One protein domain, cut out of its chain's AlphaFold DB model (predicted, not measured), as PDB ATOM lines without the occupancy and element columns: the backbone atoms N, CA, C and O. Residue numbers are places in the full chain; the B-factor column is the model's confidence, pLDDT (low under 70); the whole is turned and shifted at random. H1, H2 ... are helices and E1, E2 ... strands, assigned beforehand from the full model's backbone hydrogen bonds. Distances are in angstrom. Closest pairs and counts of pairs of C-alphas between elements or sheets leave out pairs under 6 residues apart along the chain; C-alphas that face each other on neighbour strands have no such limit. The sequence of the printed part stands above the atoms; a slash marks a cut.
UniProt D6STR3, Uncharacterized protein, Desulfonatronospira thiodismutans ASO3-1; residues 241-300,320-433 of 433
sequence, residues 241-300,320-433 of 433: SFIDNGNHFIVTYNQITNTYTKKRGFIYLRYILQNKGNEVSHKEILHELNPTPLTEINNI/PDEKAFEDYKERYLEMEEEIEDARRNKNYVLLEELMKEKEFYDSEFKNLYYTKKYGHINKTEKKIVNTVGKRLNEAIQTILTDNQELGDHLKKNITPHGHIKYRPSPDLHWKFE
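AT A GLANCE: This is residues 241 to 300 and 320 to 433 of the 433 residues of an uncharacterized protein of Desulfonatronospira thiodismutans ASO3-1 (UniProt D6STR3). The model shows two lobes joined at a wide V. One is a body made of a small four-stranded sheet, with H1 and the later part of H5 over one face and H6 folded back beside H5; the other is a long helical hairpin, H3 and H4, set off to one side, with H4 and H5 as the limbs of the V. H2 packs on H1 and on the early part of H5. The printed part has 174 residues, with named elements in the order E1 E2 E3 H1 H2 H3 H4 H5 H6 E4 E5, a mixed class of six helices and five strands; the sheet's order is E3 E2 E1 E5, mixed, with E1 and E5 parallel. The whole is loose, with a radius of gyration of the C-alphas of 19.5 A and spans of 54 by 42 by 27 A.

HOW THE PARTS SIT: The strands E1, residues 241 to 244, E2, residues 248 to 253, and E3, residues 256 to 261, form a meander, each strand the antiparallel neighbour of the one before. E1 and E2 are a hairpin, with N 243 and O 250 within hydrogen-bond range at 2.8 A. E2 and E3 are a hairpin too, with N 251 and O 258 at 2.9 A. E5, residues 430 to 432, is parallel to E1, at 18 degrees, with N 242 and O 431 at 2.8 A. H1, residues 264 to 274, is on the sheet at a height over the sheet of 9.7 A; it lies over E2 and only just over E1, where 3 of its 11 C-alphas fall. H5, residues 379 to 402, is on the same face and lies over E3. H5 is the hub, touching three helices. Its residues 388 to 395 touch H1, about perpendicular at 85 degrees, closest at the C-alphas of Gly 265 and Arg 391, 4.4 A apart. H2, residues 282 to 289, touches H5 at a steep tilt of 69 degrees, only just short of about perpendicular, closest at the C-alphas of His 282 and Val 385, 5.8 A apart. H5 and H6, residues 404 to 413, form a helical hairpin at a shallow tilt of 30 degrees, closest at the C-alphas of Leu 400 and Gly 407, 3.8 A apart; H6 only grazes the sheet. H3, residues 322 to 344, and H4, residues 348 to 374, form the other helical hairpin, opposite ways at a shallow tilt of 24 degrees, closest at the C-alphas of Ala 342 and Leu 351, 5.5 A apart. H4 and H5 are apart. E4, residues 420 to 422, pairs with no named strand, but short pairings join it to residues 279 to 280 and 414 to 415. Every O i to N i+4 pair is within hydrogen-bond range in H1, H3, H4, H5 and H6; in H2 it is 3 of 4.

IN THESE COORDINATES: E1 begins at C-alpha 241, (141.594, -6.126, 64.078). E2 measures 16.1 A, E3 16.9 A and H1 15.5 A from first to last C-alpha. H3 spans 33.9 A, H4 38.1 A and H5 35.1 A. H4 ends at C-alpha 374, (157.658, -24.485, 86.757). E5 ends at C-alpha 432, (137.835, -8.057, 68.353).

THE WHOLE: The two C-alphas farthest apart are those of Pro 293 and Asn 345, 58.4 A. Residues 301 to 319 are not printed, and C-alphas 300 and 320 are 29.3 A apart across the cut. Of the links that are printed whole, none is long. The mean pLDDT of the printed part is 82.2; it is under 70 in residues 288 to 300, 320 to 322, 366 to 377 and 416 to 417.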
ATOM      1  N   SER A 241     142.858  -5.440  63.789       95.56
ATOM      2  CA  SER A 241     141.594  -6.126  64.078       95.56
ATOM      3  C   SER A 241     141.730  -7.636  63.900       95.56
ATOM      4  O   SER A 241     142.548  -8.115  63.114       95.56
ATOM      5  N   PHE A 242     140.942  -8.389  64.663       96.81
ATOM      6  CA  PHE A 242     140.881  -9.846  64.614       96.81
ATOM      7  C   PHE A 242     139.418 -10.290  64.776       96.81
ATOM      8  O   PHE A 242     138.927 -10.499  65.889       96.81
ATOM      9  N   ILE A 243     138.725 -10.406  63.645       95.75
ATOM     10  CA  ILE A 243     137.271 -10.584  63.554       95.75
ATOM     11  C   ILE A 243     136.939 -12.047  63.252       95.75
ATOM     12  O   ILE A 243     137.489 -12.634  62.314       95.75
ATOM     13  N   ASP A 244     136.043 -12.644  64.037       94.62
ATOM     14  CA  ASP A 244     135.524 -13.995  63.809       94.62
ATOM     15  C   ASP A 244     134.306 -13.967  62.875       94.62
ATOM     16  O   ASP A 244     133.221 -13.542  63.256       94.62
ATOM     17  N   ASN A 245     134.467 -14.461  61.646       93.00
ATOM     18  CA  ASN A 245     133.384 -14.557  60.660       93.00
ATOM     19  C   ASN A 245     132.831 -15.996  60.559       93.00
ATOM     20  O   ASN A 245     132.521 -16.504  59.476       93.00
ATOM     21  N   GLY A 246     132.806 -16.718  61.682       91.06
ATOM     22  CA  GLY A 246     132.323 -18.095  61.776       91.06
ATOM     23  C   GLY A 246     133.363 -19.117  61.321       91.06
ATOM     24  O   GLY A 246     133.976 -19.782  62.153       91.06
ATOM     25  N   ASN A 247     133.575 -19.244  60.007       92.19
ATOM     26  CA  ASN A 247     134.487 -20.247  59.422       92.19
ATOM     27  C   ASN A 247     135.918 -19.728  59.206       92.19
ATOM     28  O   ASN A 247     136.850 -20.509  58.987       92.19
ATOM     29  N   HIS A 248     136.094 -18.410  59.253       95.69
ATOM     30  CA  HIS A 248     137.358 -17.745  58.984       95.69
ATOM     31  C   HIS A 248     137.585 -16.623  59.988       95.69
ATOM     32  O   HIS A 248     136.632 -16.027  60.486       95.69
ATOM     33  N   PHE A 249     138.852 -16.313  60.224       96.75
ATOM     34  CA  PHE A 249     139.258 -15.086  60.885       96.75
ATOM     35  C   PHE A 249     139.693 -14.062  59.852       96.75
ATOM     36  O   PHE A 249     140.476 -14.384  58.958       96.75
ATOM     37  N   ILE A 250     139.199 -12.838  59.995       96.69
ATOM     38  CA  ILE A 250     139.651 -11.685  59.225       96.69
ATOM     39  C   ILE A 250     140.590 -10.904  60.134       96.69
ATOM     40  O   ILE A 250     140.183 -10.434  61.197       96.69
ATOM     41  N   VAL A 251     141.854 -10.810  59.737       97.00
ATOM     42  CA  VAL A 251     142.887 -10.138  60.521       97.00
ATOM     43  C   VAL A 251     143.395  -8.952  59.725       97.00
ATOM     44  O   VAL A 251     143.920  -9.125  58.624       97.00
ATOM     45  N   THR A 252     143.246  -7.756  60.286       95.44
ATOM     46  CA  THR A 252     143.778  -6.523  59.707       95.44
ATOM     47  C   THR A 252     144.926  -6.015  60.561       95.44
ATOM     48  O   THR A 252     144.800  -5.916  61.777       95.44
ATOM     49  N   TYR A 253     146.042  -5.663  59.935       94.56
ATOM     50  CA  TYR A 253     147.187  -5.033  60.588       94.56
ATOM     51  C   TYR A 253     147.817  -4.030  59.627       94.56
ATOM     52  O   TYR A 253     148.066  -4.371  58.471       94.56
ATOM     53  N   ASN A 254     148.047  -2.789  60.069       88.94
ATOM     54  CA  ASN A 254     148.585  -1.722  59.210       88.94
ATOM     55  C   ASN A 254     147.820  -1.562  57.874       88.94
ATOM     56  O   ASN A 254     148.429  -1.353  56.831       88.94
ATOM     57  N   GLN A 255     146.481  -1.650  57.906       87.31
ATOM     58  CA  GLN A 255     145.586  -1.589  56.730       87.31
ATOM     59  C   GLN A 255     145.688  -2.779  55.757       87.31
ATOM     60  O   GLN A 255     144.981  -2.805  54.751       87.31
ATOM     61  N   ILE A 256     146.518  -3.780  56.053       90.81
ATOM     62  CA  ILE A 256     146.585  -5.030  55.296       90.81
ATOM     63  C   ILE A 256     145.639  -6.026  55.953       90.81
ATOM     64  O   ILE A 256     145.783  -6.319  57.140       90.81
ATOM     65  N   THR A 257     144.685  -6.542  55.181       94.81
ATOM     66  CA  THR A 257     143.691  -7.511  55.647       94.81
ATOM     67  C   THR A 257     143.937  -8.868  55.006       94.81
ATOM     68  O   THR A 257     143.967  -8.985  53.781       94.81
ATOM     69  N   ASN A 258     144.050  -9.899  55.838       97.06
ATOM     70  CA  ASN A 258     144.173 -11.289  55.418       97.06
ATOM     71  C   ASN A 258     143.055 -12.125  56.051       97.06
ATOM     72  O   ASN A 258     142.597 -11.849  57.161       97.06
ATOM     73  N   THR A 259     142.635 -13.171  55.343       96.94
ATOM     74  CA  THR A 259     141.595 -14.094  55.803       96.94
ATOM     75  C   THR A 259     142.207 -15.465  56.034       96.94
ATOM     76  O   THR A 259     142.796 -16.044  55.124       96.94
ATOM     77  N   TYR A 260     142.024 -16.014  57.231       95.81
ATOM     78  CA  TYR A 260     142.584 -17.301  57.632       95.81
ATOM     79  C   TYR A 260     141.477 -18.294  57.968       95.81
ATOM     80  O   TYR A 260     140.541 -17.973  58.699       95.81
ATOM     81  N   THR A 261     141.584 -19.533  57.484       94.56
ATOM     82  CA  THR A 261     140.680 -20.612  57.907       94.56
ATOM     83  C   THR A 261     140.785 -20.823  59.415       94.56
ATOM     84  O   THR A 261     141.887 -20.903  59.966       94.56
ATOM     85  N   LYS A 262     139.638 -20.960  60.084       91.44
ATOM     86  CA  LYS A 262     139.560 -21.133  61.536       91.44
ATOM     87  C   LYS A 262     140.158 -22.473  61.975       91.44
ATOM     88  O   LYS A 262     139.493 -23.501  62.031       91.44
ATOM     89  N   LYS A 263     141.452 -22.456  62.290       91.81
ATOM     90  CA  LYS A 263     142.193 -23.574  62.892       91.81
ATOM     91  C   LYS A 263     142.454 -23.277  64.367       91.81
ATOM     92  O   LYS A 263     142.570 -22.116  64.751       91.81
ATOM     93  N   ARG A 264     142.643 -24.324  65.183       90.56
ATOM     94  CA  ARG A 264     142.897 -24.194  66.636       90.56
ATOM     95  C   ARG A 264     144.005 -23.187  66.970       90.56
ATOM     96  O   ARG A 264     143.837 -22.393  67.882       90.56
ATOM     97  N   GLY A 265     145.086 -23.159  66.186       92.69
ATOM     98  CA  GLY A 265     146.184 -22.205  66.369       92.69
ATOM     99  C   GLY A 265     145.764 -20.732  66.297       92.69
ATOM    100  O   GLY A 265     146.220 -19.936  67.108       92.69
ATOM    101  N   PHE A 266     144.852 -20.375  65.386       94.56
ATOM    102  CA  PHE A 266     144.331 -19.007  65.284       94.56
ATOM    103  C   PHE A 266     143.367 -18.665  66.421       94.56
ATOM    104  O   PHE A 266     143.315 -17.514  66.844       94.56
ATOM    105  N   ILE A 267     142.645 -19.655  66.950       93.25
ATOM    106  CA  ILE A 267     141.787 -19.445  68.120       93.25
ATOM    107  C   ILE A 267     142.649 -19.180  69.361       93.25
ATOM    108  O   ILE A 267     142.403 -18.217  70.083       93.25
ATOM    109  N   TYR A 268     143.718 -19.963  69.551       93.69
ATOM    110  CA  TYR A 268     144.713 -19.715  70.598       93.69
ATOM    111  C   TYR A 268     145.322 -18.322  70.466       93.69
ATOM    112  O   TYR A 268     145.398 -17.584  71.444       93.69
ATOM    113  N   LEU A 269     145.715 -17.949  69.246       94.81
ATOM    114  CA  LEU A 269     146.270 -16.634  68.964       94.81
ATOM    115  C   LEU A 269     145.288 -15.516  69.342       94.81
ATOM    116  O   LEU A 269     145.679 -14.609  70.068       94.81
ATOM    117  N   ARG A 270     144.016 -15.606  68.930       95.06
ATOM    118  CA  ARG A 270     142.983 -14.621  69.296       95.06
ATOM    119  C   ARG A 270     142.857 -14.480  70.812       95.06
ATOM    120  O   ARG A 270     142.902 -13.360  71.311       95.06
ATOM    121  N   TYR A 271     142.781 -15.596  71.537       93.38
ATOM    122  CA  TYR A 271     142.683 -15.588  72.998       93.38
ATOM    123  C   TYR A 271     143.885 -14.903  73.664       93.38
ATOM    124  O   TYR A 271     143.728 -14.088  74.575       93.38
ATOM    125  N   ILE A 272     145.098 -15.184  73.182       93.88
ATOM    126  CA  ILE A 272     146.330 -14.557  73.681       93.88
ATOM    127  C   ILE A 272     146.319 -13.042  73.426       93.88
ATOM    128  O   ILE A 272     146.717 -12.268  74.297       93.88
ATOM    129  N   LEU A 273     145.853 -12.608  72.251       94.75
ATOM    130  CA  LEU A 273     145.758 -11.188  71.905       94.75
ATOM    131  C   LEU A 273     144.694 -10.461  72.746       94.75
ATOM    132  O   LEU A 273     144.924  -9.323  73.154       94.75
ATOM    133  N   GLN A 274     143.570 -11.116  73.054       93.56
ATOM    134  CA  GLN A 274     142.532 -10.591  73.955       93.56
ATOM    135  C   GLN A 274     143.043 -10.425  75.393       93.56
ATOM    136  O   GLN A 274     142.652  -9.492  76.088       93.56
ATOM    137  N   ASN A 275     143.974 -11.283  75.812       91.81
ATOM    138  CA  ASN A 275     144.616 -11.252  77.126       91.81
ATOM    139  C   ASN A 275     145.978 -10.531  77.102       91.81
ATOM    140  O   ASN A 275     146.910 -10.894  77.826       91.81
ATOM    141  N   LYS A 276     146.109  -9.492  76.268       92.38
ATOM    142  CA  LYS A 276     147.316  -8.662  76.155       92.38
ATOM    143  C   LYS A 276     147.819  -8.211  77.534       92.38
ATOM    144  O   LYS A 276     147.077  -7.658  78.339       92.38
ATOM    145  N   GLY A 277     149.112  -8.408  77.786       87.38
ATOM    146  CA  GLY A 277     149.776  -8.036  79.039       87.38
ATOM    147  C   GLY A 277     149.672  -9.074  80.162       87.38
ATOM    148  O   GLY A 277     150.529  -9.054  81.056       87.38
ATOM    149  N   ASN A 278     148.726 -10.013  80.079       87.81
ATOM    150  CA  ASN A 278     148.542 -11.081  81.058       87.81
ATOM    151  C   ASN A 278     149.378 -12.318  80.706       87.81
ATOM    152  O   ASN A 278     149.793 -12.520  79.564       87.81
ATOM    153  N   GLU A 279     149.690 -13.108  81.728       87.38
ATOM    154  CA  GLU A 279     150.248 -14.449  81.566       87.38
ATOM    155  C   GLU A 279     149.103 -15.446  81.517       87.38
ATOM    156  O   GLU A 279     148.244 -15.436  82.393       87.38
ATOM    157  N   VAL A 280     149.105 -16.280  80.483       86.81
ATOM    158  CA  VAL A 280     148.067 -17.266  80.215       86.81
ATOM    159  C   VAL A 280     148.688 -18.657  80.267       86.81
ATOM    160  O   VAL A 280     149.735 -18.909  79.654       86.81
ATOM    161  N   SER A 281     148.061 -19.585  80.989       84.31
ATOM    162  CA  SER A 281     148.517 -20.978  81.005       84.31
ATOM    163  C   SER A 281     148.070 -21.736  79.746       84.31
ATOM    164  O   SER A 281     146.996 -21.498  79.195       84.31
ATOM    165  N   HIS A 282     148.854 -22.717  79.282       83.56
ATOM    166  CA  HIS A 282     148.429 -23.557  78.149       83.56
ATOM    167  C   HIS A 282     147.129 -24.326  78.432       83.56
ATOM    168  O   HIS A 282     146.409 -24.660  77.493       83.56
ATOM    169  N   LYS A 283     146.816 -24.593  79.709       82.00
ATOM    170  CA  LYS A 283     145.558 -25.226  80.127       82.00
ATOM    171  C   LYS A 283     144.358 -24.300  79.923       82.00
ATOM    172  O   LYS A 283     143.353 -24.760  79.393       82.00
ATOM    173  N   GLU A 284     144.474 -23.019  80.283       81.31
ATOM    174  CA  GLU A 284     143.427 -22.010  80.035       81.31
ATOM    175  C   GLU A 284     143.112 -21.893  78.543       81.31
ATOM    176  O   GLU A 284     141.953 -21.959  78.146       81.31
ATOM    177  N   ILE A 285     144.151 -21.834  77.704       84.44
ATOM    178  CA  ILE A 285     144.009 -21.760  76.241       84.44
ATOM    179  C   ILE A 285     143.290 -22.992  75.679       84.44
ATOM    180  O   ILE A 285     142.506 -22.888  74.735       84.44
ATOM    181  N   LEU A 286     143.567 -24.172  76.236       81.31
ATOM    182  CA  LEU A 286     142.929 -25.414  75.811       81.31
ATOM    183  C   LEU A 286     141.460 -25.484  76.260       81.31
ATOM    184  O   LEU A 286     140.622 -25.974  75.503       81.31
ATOM    185  N   HIS A 287     141.156 -24.985  77.462       72.44
ATOM    186  CA  HIS A 287     139.806 -24.954  78.028       72.44
ATOM    187  C   HIS A 287     138.893 -23.949  77.310       72.44
ATOM    188  O   HIS A 287     137.707 -24.215  77.150       72.44
ATOM    189  N   GLU A 288     139.433 -22.841  76.792       67.62
ATOM    190  CA  GLU A 288     138.664 -21.901  75.959       67.62
ATOM    191  C   GLU A 288     138.040 -22.587  74.726       67.62
ATOM    192  O   GLU A 288     136.960 -22.219  74.271       67.62
ATOM    193  N   LEU A 289     138.695 -23.624  74.188       63.22
ATOM    194  CA  LEU A 289     138.184 -24.389  73.048       63.22
ATOM    195  C   LEU A 289     137.209 -25.506  73.417       63.22
ATOM    196  O   LEU A 289     136.443 -25.935  72.556       63.22
ATOM    197  N   ASN A 290     137.276 -26.011  74.645       60.72
ATOM    198  CA  ASN A 290     136.463 -27.116  75.136       60.72
ATOM    199  C   ASN A 290     136.106 -26.818  76.598       60.72
ATOM    200  O   ASN A 290     136.922 -27.117  77.474       60.72
ATOM    201  N   PRO A 291     134.920 -26.246  76.880       49.47
ATOM    202  CA  PRO A 291     134.464 -25.958  78.238       49.47
ATOM    203  C   PRO A 291     134.043 -27.245  78.973       49.47
ATOM    204  O   PRO A 291     132.938 -27.355  79.500       49.47
ATOM    205  N   THR A 292     134.911 -28.252  78.970       44.62
ATOM    206  CA  THR A 292     134.769 -29.479  79.747       44.62
ATOM    207  C   THR A 292     135.454 -29.253  81.100       44.62
ATOM    208  O   THR A 292     136.575 -28.735  81.119       44.62
ATOM    209  N   PRO A 293     134.830 -29.606  82.239       39.31
ATOM    210  CA  PRO A 293     135.379 -29.333  83.567       39.31
ATOM    211  C   PRO A 293     136.826 -29.827  83.724       39.31
ATOM    212  O   PRO A 293     137.180 -30.909  83.260       39.31
ATOM    213  N   LEU A 294     137.656 -29.038  84.423       44.38
ATOM    214  CA  LEU A 294     139.104 -29.244  84.639       44.38
ATOM    215  C   LEU A 294     139.501 -30.670  85.082       44.38
ATOM    216  O   LEU A 294     140.635 -31.087  84.858       44.38
ATOM    217  N   THR A 295     138.578 -31.427  85.677       42.16
ATOM    218  CA  THR A 295     138.738 -32.835  86.075       42.16
ATOM    219  C   THR A 295     138.806 -33.826  84.905       42.16
ATOM    220  O   THR A 295     139.372 -34.903  85.069       42.16
ATOM    221  N   GLU A 296     138.290 -33.477  83.724       39.81
ATOM    222  CA  GLU A 296     138.215 -34.358  82.542       39.81
ATOM    223  C   GLU A 296     139.262 -34.037  81.463       39.81
ATOM    224  O   GLU A 296     139.429 -34.800  80.513       39.81
ATOM    225  N   ILE A 297     140.044 -32.964  81.628       46.06
ATOM    226  CA  ILE A 297     141.138 -32.583  80.709       46.06
ATOM    227  C   ILE A 297     142.240 -33.661  80.646       46.06
ATOM    228  O   ILE A 297     142.985 -33.747  79.669       46.06
ATOM    229  N   ASN A 298     142.296 -34.548  81.643       42.81
ATOM    230  CA  ASN A 298     143.149 -35.738  81.631       42.81
ATOM    231  C   ASN A 298     142.750 -36.771  80.555       42.81
ATOM    232  O   ASN A 298     143.559 -37.635  80.233       42.81
ATOM    233  N   ASN A 299     141.550 -36.652  79.972       39.97
ATOM    234  CA  ASN A 299     140.978 -37.557  78.971       39.97
ATOM    235  C   ASN A 299     140.672 -36.851  77.638       39.97
ATOM    236  O   ASN A 299     139.726 -37.227  76.945       39.97
ATOM    237  N   ILE A 300     141.443 -35.830  77.244       41.44
ATOM    238  CA  ILE A 300     141.291 -35.268  75.893       41.44
ATOM    239  C   ILE A 300     141.762 -36.309  74.872       41.44
ATOM    240  O   ILE A 300     142.936 -36.386  74.508       41.44
ATOM    241  N   PRO A 320     165.934 -31.291  89.603       55.41
ATOM    242  CA  PRO A 320     167.203 -31.270  88.881       55.41
ATOM    243  C   PRO A 320     168.309 -30.699  89.771       55.41
ATOM    244  O   PRO A 320     168.126 -29.629  90.355       55.41
ATOM    245  N   ASP A 321     169.426 -31.417  89.873       64.69
ATOM    246  CA  ASP A 321     170.594 -30.990  90.644       64.69
ATOM    247  C   ASP A 321     171.118 -29.661  90.075       64.69
ATOM    248  O   ASP A 321     171.272 -29.508  88.861       64.69
ATOM    249  N   GLU A 322     171.351 -28.669  90.933       65.31
ATOM    250  CA  GLU A 322     171.768 -27.322  90.521       65.31
ATOM    251  C   GLU A 322     173.091 -27.357  89.748       65.31
ATOM    252  O   GLU A 322     173.270 -26.611  88.784       65.31
ATOM    253  N   LYS A 323     173.932 -28.333  90.092       72.31
ATOM    254  CA  LYS A 323     175.175 -28.655  89.406       72.31
ATOM    255  C   LYS A 323     174.965 -29.081  87.950       72.31
ATOM    256  O   LYS A 323     175.654 -28.588  87.070       72.31
ATOM    257  N   ALA A 324     173.955 -29.908  87.668       71.44
ATOM    258  CA  ALA A 324     173.670 -30.330  86.297       71.44
ATOM    259  C   ALA A 324     173.286 -29.134  85.410       71.44
ATOM    260  O   ALA A 324     173.642 -29.085  84.240       71.44
ATOM    261  N   PHE A 325     172.587 -28.133  85.951       71.06
ATOM    262  CA  PHE A 325     172.233 -26.934  85.186       71.06
ATOM    263  C   PHE A 325     173.454 -26.065  84.848       71.06
ATOM    264  O   PHE A 325     173.510 -25.492  83.758       71.06
ATOM    265  N   GLU A 326     174.411 -25.958  85.772       76.50
ATOM    266  CA  GLU A 326     175.689 -25.283  85.522       76.50
ATOM    267  C   GLU A 326     176.505 -26.033  84.465       76.50
ATOM    268  O   GLU A 326     176.909 -25.404  83.488       76.50
ATOM    269  N   ASP A 327     176.601 -27.363  84.571       79.31
ATOM    270  CA  ASP A 327     177.296 -28.218  83.598       79.31
ATOM    271  C   ASP A 327     176.693 -28.071  82.181       79.31
ATOM    272  O   ASP A 327     177.412 -27.946  81.189       79.31
ATOM    273  N   TYR A 328     175.359 -28.006  82.060       78.62
ATOM    274  CA  TYR A 328     174.685 -27.775  80.772       78.62
ATOM    275  C   TYR A 328     174.985 -26.390  80.186       78.62
ATOM    276  O   TYR A 328     175.116 -26.247  78.968       78.62
ATOM    277  N   LYS A 329     175.050 -25.358  81.032       78.00
ATOM    278  CA  LYS A 329     175.340 -23.989  80.595       78.00
ATOM    279  C   LYS A 329     176.790 -23.858  80.135       78.00
ATOM    280  O   LYS A 329     177.037 -23.190  79.133       78.00
ATOM    281  N   GLU A 330     177.717 -24.479  80.855       84.44
ATOM    282  CA  GLU A 330     179.132 -24.533  80.490       84.44
ATOM    283  C   GLU A 330     179.306 -25.252  79.150       84.44
ATOM    284  O   GLU A 330     179.819 -24.658  78.202       84.44
ATOM    285  N   ARG A 331     178.721 -26.447  79.003       84.94
ATOM    286  CA  ARG A 331     178.795 -27.208  77.751       84.94
ATOM    287  C   ARG A 331     178.164 -26.478  76.559       84.94
ATOM    288  O   ARG A 331     178.642 -26.602  75.436       84.94
ATOM    289  N   TYR A 332     177.105 -25.693  76.780       81.75
ATOM    290  CA  TYR A 332     176.506 -24.871  75.723       81.75
ATOM    291  C   TYR A 332     177.464 -23.789  75.215       81.75
ATOM    292  O   TYR A 332     177.559 -23.580  74.008       81.75
ATOM    293  N   LEU A 333     178.171 -23.112  76.127       80.69
ATOM    294  CA  LEU A 333     179.165 -22.098  75.769       80.69
ATOM    295  C   LEU A 333     180.354 -22.727  75.034       80.69
ATOM    296  O   LEU A 333     180.761 -22.205  74.000       80.69
ATOM    297  N   GLU A 334     180.839 -23.880  75.503       87.44
ATOM    298  CA  GLU A 334     181.886 -24.646  74.813       87.44
ATOM    299  C   GLU A 334     181.474 -25.012  73.380       87.44
ATOM    300  O   GLU A 334     182.237 -24.800  72.441       87.44
ATOM    301  N   MET A 335     180.241 -25.489  73.176       86.31
ATOM    302  CA  MET A 335     179.735 -25.806  71.836       86.31
ATOM    303  C   MET A 335     179.644 -24.578  70.920       86.31
ATOM    304  O   MET A 335     179.839 -24.707  69.712       86.31
ATOM    305  N   GLU A 336     179.341 -23.385  71.443       84.81
ATOM    306  CA  GLU A 336     179.365 -22.161  70.630       84.81
ATOM    307  C   GLU A 336     180.778 -21.819  70.156       84.81
ATOM    308  O   GLU A 336     180.958 -21.454  68.989       84.81
ATOM    309  N   GLU A 337     181.775 -21.999  71.021       88.38
ATOM    310  CA  GLU A 337     183.183 -21.826  70.664       88.38
ATOM    311  C   GLU A 337     183.639 -22.880  69.640       88.38
ATOM    312  O   GLU A 337     184.207 -22.519  68.604       88.38
ATOM    313  N   GLU A 338     183.299 -24.156  69.854       89.19
ATOM    314  CA  GLU A 338     183.611 -25.267  68.940       89.19
ATOM    315  C   GLU A 338     182.971 -25.069  67.550       89.19
ATOM    316  O   GLU A 338     183.606 -25.334  66.524       89.19
ATOM    317  N   ILE A 339     181.739 -24.548  67.483       88.94
ATOM    318  CA  ILE A 339     181.043 -24.235  66.222       88.94
ATOM    319  C   ILE A 339     181.746 -23.107  65.464       88.94
ATOM    320  O   ILE A 339     181.929 -23.205  64.244       88.94
ATOM    321  N   GLU A 340     182.145 -22.031  66.148       86.62
ATOM    322  CA  GLU A 340     182.866 -20.933  65.495       86.62
ATOM    323  C   GLU A 340     184.277 -21.344  65.063       86.62
ATOM    324  O   GLU A 340     184.759 -20.894  64.017       86.62
ATOM    325  N   ASP A 341     184.941 -22.230  65.805       88.19
ATOM    326  CA  ASP A 341     186.212 -22.828  65.394       88.19
ATOM    327  C   ASP A 341     186.042 -23.755  64.182       88.19
ATOM    328  O   ASP A 341     186.785 -23.633  63.200       88.19
ATOM    329  N   ALA A 342     185.031 -24.629  64.175       87.88
ATOM    330  CA  ALA A 342     184.718 -25.495  63.036       87.88
ATOM    331  C   ALA A 342     184.368 -24.678  61.781       87.88
ATOM    332  O   ALA A 342     184.821 -25.004  60.675       87.88
ATOM    333  N   ARG A 343     183.631 -23.569  61.944       86.00
ATOM    334  CA  ARG A 343     183.304 -22.635  60.857       86.00
ATOM    335  C   ARG A 343     184.550 -21.929  60.320       86.00
ATOM    336  O   ARG A 343     184.735 -21.889  59.102       86.00
ATOM    337  N   ARG A 344     185.421 -21.410  61.195       89.81
ATOM    338  CA  ARG A 344     186.687 -20.759  60.801       89.81
ATOM    339  C   ARG A 344     187.616 -21.713  60.053       89.81
ATOM    340  O   ARG A 344     188.209 -21.328  59.047       89.81
ATOM    341  N   ASN A 345     187.663 -22.967  60.490       90.12
ATOM    342  CA  ASN A 345     188.489 -24.012  59.888       90.12
ATOM    343  C   ASN A 345     187.828 -24.709  58.683       90.12
ATOM    344  O   ASN A 345     188.421 -25.627  58.116       90.12
ATOM    345  N   LYS A 346     186.625 -24.279  58.266       91.50
ATOM    346  CA  LYS A 346     185.837 -24.870  57.165       91.50
ATOM    347  C   LYS A 346     185.639 -26.386  57.305       91.50
ATOM    348  O   LYS A 346     185.554 -27.105  56.308       91.50
ATOM    349  N   ASN A 347     185.557 -26.880  58.539       88.44
ATOM    350  CA  ASN A 347     185.287 -28.285  58.812       88.44
ATOM    351  C   ASN A 347     183.770 -28.510  58.866       88.44
ATOM    352  O   ASN A 347     183.155 -28.495  59.930       88.44
ATOM    353  N   TYR A 348     183.163 -28.672  57.690       86.62
ATOM    354  CA  TYR A 348     181.707 -28.747  57.543       86.62
ATOM    355  C   TYR A 348     181.079 -30.000  58.169       86.62
ATOM    356  O   TYR A 348     179.932 -29.934  58.595       86.62
ATOM    357  N   VAL A 349     181.820 -31.109  58.260       88.56
ATOM    358  CA  VAL A 349     181.334 -32.348  58.895       88.56
ATOM    359  C   VAL A 349     181.209 -32.146  60.403       88.56
ATOM    360  O   VAL A 349     180.139 -32.363  60.964       88.56
ATOM    361  N   LEU A 350     182.265 -31.619  61.031       85.31
ATOM    362  CA  LEU A 350     182.257 -31.284  62.455       85.31
ATOM    363  C   LEU A 350     181.209 -30.209  62.776       85.31
ATOM    364  O   LEU A 350     180.526 -30.290  63.788       85.31
ATOM    365  N   LEU A 351     181.042 -29.220  61.893       83.94
ATOM    366  CA  LEU A 351     180.015 -28.190  62.047       83.94
ATOM    367  C   LEU A 351     178.599 -28.788  62.067       83.94
ATOM    368  O   LEU A 351     177.787 -28.387  62.895       83.94
ATOM    369  N   GLU A 352     178.291 -29.732  61.173       87.31
ATOM    370  CA  GLU A 352     176.974 -30.380  61.132       87.31
ATOM    371  C   GLU A 352     176.721 -31.237  62.382       87.31
ATOM    372  O   GLU A 352     175.618 -31.216  62.932       87.31
ATOM    373  N   GLU A 353     177.737 -31.961  62.857       88.06
ATOM    374  CA  GLU A 353     177.667 -32.754  64.090       88.06
ATOM    375  C   GLU A 353     177.431 -31.865  65.318       88.06
ATOM    376  O   GLU A 353     176.479 -32.101  66.063       88.06
ATOM    377  N   LEU A 354     178.204 -30.785  65.463       85.69
ATOM    378  CA  LEU A 354     178.056 -29.825  66.560       85.69
ATOM    379  C   LEU A 354     176.716 -29.086  66.523       85.69
ATOM    380  O   LEU A 354     176.137 -28.799  67.566       85.69
ATOM    381  N   MET A 355     176.177 -28.792  65.336       81.62
ATOM    382  CA  MET A 355     174.845 -28.192  65.220       81.62
ATOM    383  C   MET A 355     173.736 -29.157  65.662       81.62
ATOM    384  O   MET A 355     172.817 -28.732  66.361       81.62
ATOM    385  N   LYS A 356     173.828 -30.448  65.310       81.88
ATOM    386  CA  LYS A 356     172.881 -31.479  65.781       81.88
ATOM    387  C   LYS A 356     172.983 -31.689  67.289       81.88
ATOM    388  O   LYS A 356     171.960 -31.819  67.961       81.88
ATOM    389  N   GLU A 357     174.203 -31.698  67.822       83.12
ATOM    390  CA  GLU A 357     174.444 -31.778  69.261       83.12
ATOM    391  C   GLU A 357     173.864 -30.548  69.975       83.12
ATOM    392  O   GLU A 357     173.097 -30.697  70.926       83.12
ATOM    393  N   LYS A 358     174.095 -29.337  69.455       81.06
ATOM    394  CA  LYS A 358     173.518 -28.099  69.999       81.06
ATOM    395  C   LYS A 358     171.989 -28.115  70.003       81.06
ATOM    396  O   LYS A 358     171.390 -27.725  71.001       81.06
ATOM    397  N   GLU A 359     171.342 -28.595  68.940       78.31
ATOM    398  CA  GLU A 359     169.879 -28.745  68.905       78.31
ATOM    399  C   GLU A 359     169.366 -29.727  69.970       78.31
ATOM    400  O   GLU A 359     168.354 -29.461  70.630       78.31
ATOM    401  N   PHE A 360     170.076 -30.841  70.175       79.25
ATOM    402  CA  PHE A 360     169.770 -31.798  71.235       79.25
ATOM    403  C   PHE A 360     169.897 -31.149  72.622       79.25
ATOM    404  O   PHE A 360     168.944 -31.194  73.408       79.25
ATOM    405  N   TYR A 361     171.010 -30.464  72.895       76.00
ATOM    406  CA  TYR A 361     171.233 -29.759  74.160       76.00
ATOM    407  C   TYR A 361     170.242 -28.614  74.383       76.00
ATOM    408  O   TYR A 361     169.764 -28.449  75.500       76.00
ATOM    409  N   ASP A 362     169.848 -27.872  73.347       74.75
ATOM    410  CA  ASP A 362     168.796 -26.854  73.440       74.75
ATOM    411  C   ASP A 362     167.450 -27.469  73.845       74.75
ATOM    412  O   ASP A 362     166.680 -26.857  74.592       74.75
ATOM    413  N   SER A 363     167.140 -28.672  73.353       72.38
ATOM    414  CA  SER A 363     165.907 -29.379  73.708       72.38
ATOM    415  C   SER A 363     165.919 -29.882  75.159       72.38
ATOM    416  O   SER A 363     164.924 -29.723  75.875       72.38
ATOM    417  N   GLU A 364     167.062 -30.389  75.624       72.00
ATOM    418  CA  GLU A 364     167.251 -30.901  76.984       72.00
ATOM    419  C   GLU A 364     167.379 -29.780  78.017       72.00
ATOM    420  O   GLU A 364     166.718 -29.811  79.055       72.00
ATOM    421  N   PHE A 365     168.122 -28.719  77.707       71.06
ATOM    422  CA  PHE A 365     168.224 -27.535  78.555       71.06
ATOM    423  C   PHE A 365     166.872 -26.843  78.710       71.06
ATOM    424  O   PHE A 365     166.498 -26.455  79.817       71.06
ATOM    425  N   LYS A 366     166.084 -26.745  77.630       65.44
ATOM    426  CA  LYS A 366     164.689 -26.297  77.721       65.44
ATOM    427  C   LYS A 366     163.909 -27.183  78.688       65.44
ATOM    428  O   LYS A 366     163.294 -26.646  79.606       65.44
ATOM    429  N   ASN A 367     163.966 -28.511  78.542       62.38
ATOM    430  CA  ASN A 367     163.293 -29.447  79.453       62.38
ATOM    431  C   ASN A 367     163.704 -29.234  80.926       62.38
ATOM    432  O   ASN A 367     162.833 -29.144  81.797       62.38
ATOM    433  N   LEU A 368     165.002 -29.100  81.208       65.31
ATOM    434  CA  LEU A 368     165.544 -28.880  82.555       65.31
ATOM    435  C   LEU A 368     165.149 -27.515  83.125       65.31
ATOM    436  O   LEU A 368     164.692 -27.429  84.266       65.31
ATOM    437  N   TYR A 369     165.247 -26.453  82.325       62.22
ATOM    438  CA  TYR A 369     164.845 -25.104  82.714       62.22
ATOM    439  C   TYR A 369     163.343 -25.021  83.010       62.22
ATOM    440  O   TYR A 369     162.952 -24.400  84.000       62.22
ATOM    441  N   TYR A 370     162.490 -25.685  82.217       56.84
ATOM    442  CA  TYR A 370     161.060 -25.782  82.528       56.84
ATOM    443  C   TYR A 370     160.816 -26.531  83.833       56.84
ATOM    444  O   TYR A 370     160.021 -26.068  84.647       56.84
ATOM    445  N   THR A 371     161.534 -27.633  84.052       58.62
ATOM    446  CA  THR A 371     161.415 -28.442  85.273       58.62
ATOM    447  C   THR A 371     161.839 -27.651  86.516       58.62
ATOM    448  O   THR A 371     161.170 -27.716  87.545       58.62
ATOM    449  N   LYS A 372     162.901 -26.837  86.421       60.12
ATOM    450  CA  LYS A 372     163.375 -25.967  87.514       60.12
ATOM    451  C   LYS A 372     162.446 -24.771  87.755       60.12
ATOM    452  O   LYS A 372     162.188 -24.424  88.903       60.12
ATOM    453  N   LYS A 373     161.945 -24.126  86.693       51.22
ATOM    454  CA  LYS A 373     161.156 -22.884  86.796       51.22
ATOM    455  C   LYS A 373     159.676 -23.113  87.116       51.22
ATOM    456  O   LYS A 373     159.073 -22.267  87.768       51.22
ATOM    457  N   TYR A 374     159.098 -24.221  86.656       53.09
ATOM    458  CA  TYR A 374     157.658 -24.485  86.757       53.09
ATOM    459  C   TYR A 374     157.325 -25.796  87.490       53.09
ATOM    460  O   TYR A 374     156.155 -26.165  87.569       53.09
ATOM    461  N   GLY A 375     158.325 -26.471  88.067       55.09
ATOM    462  CA  GLY A 375     158.164 -27.755  88.747       55.09
ATOM    463  C   GLY A 375     158.125 -28.941  87.780       55.09
ATOM    464  O   GLY A 375     158.238 -28.787  86.563       55.09
ATOM    465  N   HIS A 376     157.989 -30.153  88.324       58.03
ATOM    466  CA  HIS A 376     157.911 -31.371  87.522       58.03
ATOM    467  C   HIS A 376     156.587 -31.391  86.745       58.03
ATOM    468  O   HIS A 376     155.539 -31.767  87.265       58.03
ATOM    469  N   ILE A 377     156.636 -30.929  85.496       61.25
ATOM    470  CA  ILE A 377     155.501 -30.948  84.576       61.25
ATOM    471  C   ILE A 377     155.189 -32.413  84.271       61.25
ATOM    472  O   ILE A 377     156.023 -33.124  83.701       61.25
ATOM    473  N   ASN A 378     153.998 -32.880  84.640       70.50
ATOM    474  CA  ASN A 378     153.623 -34.265  84.372       70.50
ATOM    475  C   ASN A 378     153.525 -34.520  82.848       70.50
ATOM    476  O   ASN A 378     153.411 -33.600  82.029       70.50
ATOM    477  N   LYS A 379     153.576 -35.790  82.429       73.62
ATOM    478  CA  LYS A 379     153.572 -36.177  81.003       73.62
ATOM    479  C   LYS A 379     152.387 -35.583  80.225       73.62
ATOM    480  O   LYS A 379     152.531 -35.255  79.046       73.62
ATOM    481  N   THR A 380     151.235 -35.426  80.876       73.88
ATOM    482  CA  THR A 380     150.015 -34.844  80.300       73.88
ATOM    483  C   THR A 380     150.168 -33.346  80.059       73.88
ATOM    484  O   THR A 380     149.913 -32.864  78.957       73.88
ATOM    485  N   GLU A 381     150.670 -32.605  81.038       73.50
ATOM    486  CA  GLU A 381     150.935 -31.174  80.914       73.50
ATOM    487  C   GLU A 381     151.991 -30.886  79.845       73.50
ATOM    488  O   GLU A 381     151.795 -29.987  79.027       73.50
ATOM    489  N   LYS A 382     153.051 -31.701  79.753       78.31
ATOM    490  CA  LYS A 382     154.062 -31.570  78.690       78.31
ATOM    491  C   LYS A 382     153.440 -31.743  77.300       78.31
ATOM    492  O   LYS A 382     153.767 -30.999  76.376       78.31
ATOM    493  N   LYS A 383     152.499 -32.683  77.145       82.62
ATOM    494  CA  LYS A 383     151.738 -32.857  75.895       82.62
ATOM    495  C   LYS A 383     150.876 -31.638  75.576       82.62
ATOM    496  O   LYS A 383     150.857 -31.220  74.419       82.62
ATOM    497  N   ILE A 384     150.209 -31.053  76.573       82.88
ATOM    498  CA  ILE A 384     149.391 -29.842  76.401       82.88
ATOM    499  C   ILE A 384     150.264 -28.670  75.942       82.88
ATOM    500  O   ILE A 384     149.963 -28.062  74.912       82.88
ATOM    501  N   VAL A 385     151.374 -28.408  76.640       84.12
ATOM    502  CA  VAL A 385     152.346 -27.354  76.298       84.12
ATOM    503  C   VAL A 385     152.834 -27.514  74.859       84.12
ATOM    504  O   VAL A 385     152.736 -26.580  74.063       84.12
ATOM    505  N   ASN A 386     153.285 -28.717  74.494       84.19
ATOM    506  CA  ASN A 386     153.786 -28.997  73.149       84.19
ATOM    507  C   ASN A 386     152.697 -28.849  72.082       84.19
ATOM    508  O   ASN A 386     152.953 -28.309  71.006       84.19
ATOM    509  N   THR A 387     151.474 -29.296  72.371       85.94
ATOM    510  CA  THR A 387     150.349 -29.216  71.431       85.94
ATOM    511  C   THR A 387     149.957 -27.770  71.172       85.94
ATOM    512  O   THR A 387     149.866 -27.351  70.017       85.94
ATOM    513  N   VAL A 388     149.747 -26.991  72.231       88.06
ATOM    514  CA  VAL A 388     149.359 -25.582  72.118       88.06
ATOM    515  C   VAL A 388     150.488 -24.772  71.479       88.06
ATOM    516  O   VAL A 388     150.233 -24.043  70.521       88.06
ATOM    517  N   GLY A 389     151.737 -24.969  71.919       88.94
ATOM    518  CA  GLY A 389     152.910 -24.298  71.354       88.94
ATOM    519  C   GLY A 389     153.100 -24.587  69.863       88.94
ATOM    520  O   GLY A 389     153.282 -23.658  69.076       88.94
ATOM    521  N   LYS A 390     152.966 -25.854  69.441       88.38
ATOM    522  CA  LYS A 390     153.031 -26.237  68.021       88.38
ATOM    523  C   LYS A 390     151.953 -25.534  67.197       88.38
ATOM    524  O   LYS A 390     152.271 -24.915  66.186       88.38
ATOM    525  N   ARG A 391     150.688 -25.585  67.630       91.88
ATOM    526  CA  ARG A 391     149.563 -24.975  66.896       91.88
ATOM    527  C   ARG A 391     149.663 -23.453  66.822       91.88
ATOM    528  O   ARG A 391     149.329 -22.877  65.790       91.88
ATOM    529  N   LEU A 392     150.117 -22.811  67.895       92.75
ATOM    530  CA  LEU A 392     150.349 -21.370  67.925       92.75
ATOM    531  C   LEU A 392     151.465 -20.974  66.950       92.75
ATOM    532  O   LEU A 392     151.285 -20.054  66.156       92.75
ATOM    533  N   ASN A 393     152.578 -21.714  66.951       92.62
ATOM    534  CA  ASN A 393     153.671 -21.492  66.007       92.62
ATOM    535  C   ASN A 393     153.220 -21.699  64.554       92.62
ATOM    536  O   ASN A 393     153.535 -20.864  63.715       92.62
ATOM    537  N   GLU A 394     152.446 -22.747  64.253       93.81
ATOM    538  CA  GLU A 394     151.864 -22.966  62.916       93.81
ATOM    539  C   GLU A 394     151.013 -21.766  62.457       93.81
ATOM    540  O   GLU A 394     151.128 -21.329  61.310       93.81
ATOM    541  N   ALA A 395     150.189 -21.197  63.346       95.94
ATOM    542  CA  ALA A 395     149.385 -20.015  63.034       95.94
ATOM    543  C   ALA A 395     150.258 -18.776  62.773       95.94
ATOM    544  O   ALA A 395     150.057 -18.095  61.771       95.94
ATOM    545  N   ILE A 396     151.267 -18.522  63.614       96.00
ATOM    546  CA  ILE A 396     152.203 -17.401  63.425       96.00
ATOM    547  C   ILE A 396     152.989 -17.555  62.116       96.00
ATOM    548  O   ILE A 396     153.146 -16.576  61.398       96.00
ATOM    549  N   GLN A 397     153.442 -18.763  61.767       95.31
ATOM    550  CA  GLN A 397     154.140 -19.014  60.497       95.31
ATOM    551  C   GLN A 397     153.229 -18.823  59.279       95.31
ATOM    552  O   GLN A 397     153.660 -18.281  58.263       95.31
ATOM    553  N   THR A 398     151.957 -19.217  59.395       97.00
ATOM    554  CA  THR A 398     150.955 -18.958  58.349       97.00
ATOM    555  C   THR A 398     150.787 -17.451  58.142       97.00
ATOM    556  O   THR A 398     150.888 -16.970  57.020       97.00
ATOM    557  N   ILE A 399     150.630 -16.687  59.229       96.38
ATOM    558  CA  ILE A 399     150.551 -15.222  59.156       96.38
ATOM    559  C   ILE A 399     151.831 -14.628  58.574       96.38
ATOM    560  O   ILE A 399     151.743 -13.756  57.725       96.38
ATOM    561  N   LEU A 400     153.006 -15.108  58.982       94.50
ATOM    562  CA  LEU A 400     154.296 -14.616  58.494       94.50
ATOM    563  C   LEU A 400     154.452 -14.773  56.977       94.50
ATOM    564  O   LEU A 400     155.075 -13.927  56.343       94.50
ATOM    565  N   THR A 401     153.872 -15.829  56.406       94.69
ATOM    566  CA  THR A 401     153.898 -16.075  54.958       94.69
ATOM    567  C   THR A 401     153.026 -15.066  54.205       94.69
ATOM    568  O   THR A 401     153.434 -14.566  53.161       94.69
ATOM    569  N   ASP A 402     151.858 -14.726  54.756       94.12
ATOM    570  CA  ASP A 402     150.859 -13.877  54.091       94.12
ATOM    571  C   ASP A 402     151.010 -12.377  54.415       94.12
ATOM    572  O   ASP A 402     150.611 -11.514  53.631       94.12
ATOM    573  N   ASN A 403     151.561 -12.060  55.586       94.31
ATOM    574  CA  ASN A 403     151.778 -10.721  56.121       94.31
ATOM    575  C   ASN A 403     153.024 -10.728  57.017       94.31
ATOM    576  O   ASN A 403     152.959 -10.958  58.231       94.31
ATOM    577  N   GLN A 404     154.174 -10.459  56.399       94.62
ATOM    578  CA  GLN A 404     155.470 -10.519  57.067       94.62
ATOM    579  C   GLN A 404     155.552  -9.578  58.279       94.62
ATOM    580  O   GLN A 404     156.012  -9.995  59.340       94.62
ATOM    581  N   GLU A 405     155.052  -8.339  58.166       93.00
ATOM    582  CA  GLU A 405     155.108  -7.363  59.264       93.00
ATOM    583  C   GLU A 405     154.337  -7.843  60.501       93.00
ATOM    584  O   GLU A 405     154.840  -7.753  61.625       93.00
ATOM    585  N   LEU A 406     153.124  -8.377  60.307       95.12
ATOM    586  CA  LEU A 406     152.332  -8.911  61.411       95.12
ATOM    587  C   LEU A 406     152.958 -10.190  61.977       95.12
ATOM    588  O   LEU A 406     153.027 -10.353  63.196       95.12
ATOM    589  N   GLY A 407     153.425 -11.096  61.115       95.88
ATOM    590  CA  GLY A 407     154.064 -12.336  61.549       95.88
ATOM    591  C   GLY A 407     155.299 -12.076  62.410       95.88
ATOM    592  O   GLY A 407     155.429 -12.666  63.486       95.88
ATOM    593  N   ASP A 408     156.158 -11.145  61.992       94.50
ATOM    594  CA  ASP A 408     157.344 -10.734  62.746       94.50
ATOM    595  C   ASP A 408     156.963 -10.077  64.078       94.50
ATOM    596  O   ASP A 408     157.551 -10.387  65.122       94.50
ATOM    597  N   HIS A 409     155.933  -9.226  64.075       94.38
ATOM    598  CA  HIS A 409     155.401  -8.623  65.298       94.38
ATOM    599  C   HIS A 409     154.918  -9.681  66.294       94.38
ATOM    600  O   HIS A 409     155.291  -9.645  67.469       94.38
ATOM    601  N   LEU A 410     154.116 -10.647  65.849       95.19
ATOM    602  CA  LEU A 410     153.593 -11.707  66.711       95.19
ATOM    603  C   LEU A 410     154.713 -12.619  67.218       95.19
ATOM    604  O   LEU A 410     154.782 -12.887  68.415       95.19
ATOM    605  N   LYS A 411     155.635 -13.030  66.342       93.81
ATOM    606  CA  LYS A 411     156.779 -13.881  66.697       93.81
ATOM    607  C   LYS A 411     157.688 -13.229  67.740       93.81
ATOM    608  O   LYS A 411     158.195 -13.916  68.622       93.81
ATOM    609  N   LYS A 412     157.895 -11.912  67.649       93.00
ATOM    610  CA  LYS A 412     158.727 -11.155  68.594       93.00
ATOM    611  C   LYS A 412     158.049 -10.953  69.949       93.00
ATOM    612  O   LYS A 412     158.728 -10.951  70.972       93.00
ATOM    613  N   ASN A 413     156.735 -10.739  69.957       93.06
ATOM    614  CA  ASN A 413     156.010 -10.287  71.149       93.06
ATOM    615  C   ASN A 413     155.193 -11.387  71.846       93.06
ATOM    616  O   ASN A 413     154.618 -11.116  72.902       93.06
ATOM    617  N   ILE A 414     155.135 -12.601  71.285       92.00
ATOM    618  CA  ILE A 414     154.509 -13.782  71.891       92.00
ATOM    619  C   ILE A 414     155.590 -14.793  72.254       92.00
ATOM    620  O   ILE A 414     156.329 -15.269  71.397       92.00
ATOM    621  N   THR A 415     155.649 -15.170  73.530       81.06
ATOM    622  CA  THR A 415     156.499 -16.283  73.976       81.06
ATOM    623  C   THR A 415     155.659 -17.566  74.017       81.06
ATOM    624  O   THR A 415     154.763 -17.654  74.853       81.06
ATOM    625  N   PRO A 416     155.906 -18.573  73.154       69.06
ATOM    626  CA  PRO A 416     155.068 -19.785  73.071       69.06
ATOM    627  C   PRO A 416     155.327 -20.810  74.199       69.06
ATOM    628  O   PRO A 416     154.766 -21.905  74.217       69.06
ATOM    629  N   HIS A 417     156.198 -20.456  75.136       66.38
ATOM    630  CA  HIS A 417     156.987 -21.341  75.976       66.38
ATOM    631  C   HIS A 417     156.852 -20.914  77.450       66.38
ATOM    632  O   HIS A 417     157.158 -19.771  77.780       66.38
ATOM    633  N   GLY A 418     156.414 -21.811  78.343       72.25
ATOM    634  CA  GLY A 418     156.055 -21.454  79.730       72.25
ATOM    635  C   GLY A 418     154.705 -20.732  79.808       72.25
ATOM    636  O   GLY A 418     153.783 -21.103  79.097       72.25
ATOM    637  N   HIS A 419     154.549 -19.692  80.630       73.81
ATOM    638  CA  HIS A 419     153.328 -18.879  80.558       73.81
ATOM    639  C   HIS A 419     153.300 -18.076  79.255       73.81
ATOM    640  O   HIS A 419     154.201 -17.274  78.990       73.81
ATOM    641  N   ILE A 420     152.271 -18.301  78.438       85.56
ATOM    642  CA  ILE A 420     152.123 -17.606  77.165       85.56
ATOM    643  C   ILE A 420     151.689 -16.180  77.454       85.56
ATOM    644  O   ILE A 420     150.735 -15.926  78.187       85.56
ATOM    645  N   LYS A 421     152.413 -15.233  76.872       90.56
ATOM    646  CA  LYS A 421     152.192 -13.815  77.099       90.56
ATOM    647  C   LYS A 421     152.407 -13.043  75.818       90.56
ATOM    648  O   LYS A 421     153.393 -13.271  75.116       90.56
ATOM    649  N   TYR A 422     151.506 -12.099  75.575       94.19
ATOM    650  CA  TYR A 422     151.631 -11.109  74.520       94.19
ATOM    651  C   TYR A 422     151.920  -9.729  75.111       94.19
ATOM    652  O   TYR A 422     151.121  -9.193  75.883       94.19
ATOM    653  N   ARG A 423     153.077  -9.161  74.764       91.06
ATOM    654  CA  ARG A 423     153.514  -7.824  75.201       91.06
ATOM    655  C   ARG A 423     154.077  -7.041  74.013       91.06
ATOM    656  O   ARG A 423     155.286  -7.069  73.810       91.06
ATOM    657  N   PRO A 424     153.221  -6.384  73.215       90.88
ATOM    658  CA  PRO A 424     153.676  -5.632  72.056       90.88
ATOM    659  C   PRO A 424     154.513  -4.410  72.462       90.88
ATOM    660  O   PRO A 424     154.193  -3.721  73.429       90.88
ATOM    661  N   SER A 425     155.582  -4.141  71.708       81.81
ATOM    662  CA  SER A 425     156.356  -2.898  71.787       81.81
ATOM    663  C   SER A 425     156.665  -2.395  70.366       81.81
ATOM    664  O   SER A 425     157.500  -3.014  69.695       81.81
ATOM    665  N   PRO A 426     156.056  -1.288  69.894       83.50
ATOM    666  CA  PRO A 426     155.159  -0.374  70.615       83.50
ATOM    667  C   PRO A 426     153.808  -1.004  70.978       83.50
ATOM    668  O   PRO A 426     153.445  -2.058  70.458       83.50
ATOM    669  N   ASP A 427     153.088  -0.356  71.896       86.44
ATOM    670  CA  ASP A 427     151.780  -0.832  72.332       86.44
ATOM    671  C   ASP A 427     150.777  -0.825  71.168       86.44
ATOM    672  O   ASP A 427     150.684   0.164  70.446       86.44
ATOM    673  N   LEU A 428     150.055  -1.933  70.981       89.25
ATOM    674  CA  LEU A 428     149.157  -2.144  69.841       89.25
ATOM    675  C   LEU A 428     147.711  -2.328  70.317       89.25
ATOM    676  O   LEU A 428     147.470  -3.129  71.234       89.25
ATOM    677  N   HIS A 429     146.762  -1.619  69.704       90.31
ATOM    678  CA  HIS A 429     145.334  -1.742  70.013       90.31
ATOM    679  C   HIS A 429     144.644  -2.693  69.034       90.31
ATOM    680  O   HIS A 429     144.600  -2.435  67.832       90.31
ATOM    681  N   TRP A 430     144.090  -3.779  69.575       94.19
ATOM    682  CA  TRP A 430     143.344  -4.781  68.819       94.19
ATOM    683  C   TRP A 430     141.837  -4.559  68.943       94.19
ATOM    684  O   TRP A 430     141.324  -4.446  70.058       94.19
ATOM    685  N   LYS A 431     141.131  -4.573  67.810       94.06
ATOM    686  CA  LYS A 431     139.678  -4.774  67.749       94.06
ATOM    687  C   LYS A 431     139.367  -6.263  67.690       94.06
ATOM    688  O   LYS A 431     139.973  -6.977  66.892       94.06
ATOM    689  N   PHE A 432     138.388  -6.711  68.463       93.38
ATOM    690  CA  PHE A 432     137.835  -8.057  68.353       93.38
ATOM    691  C   PHE A 432     136.339  -7.955  68.103       93.38
ATOM    692  O   PHE A 432     135.660  -7.194  68.790       93.38
ATOM    693  N   GLU A 433     135.856  -8.741  67.148       89.75
ATOM    694  CA  GLU A 433     134.433  -8.976  66.896       89.75
ATOM    695  C   GLU A 433     134.184 -10.483  66.823       89.75
ATOM    696  O   GLU A 433     135.128 -11.232  66.440       89.75
TER     697      GLU A 433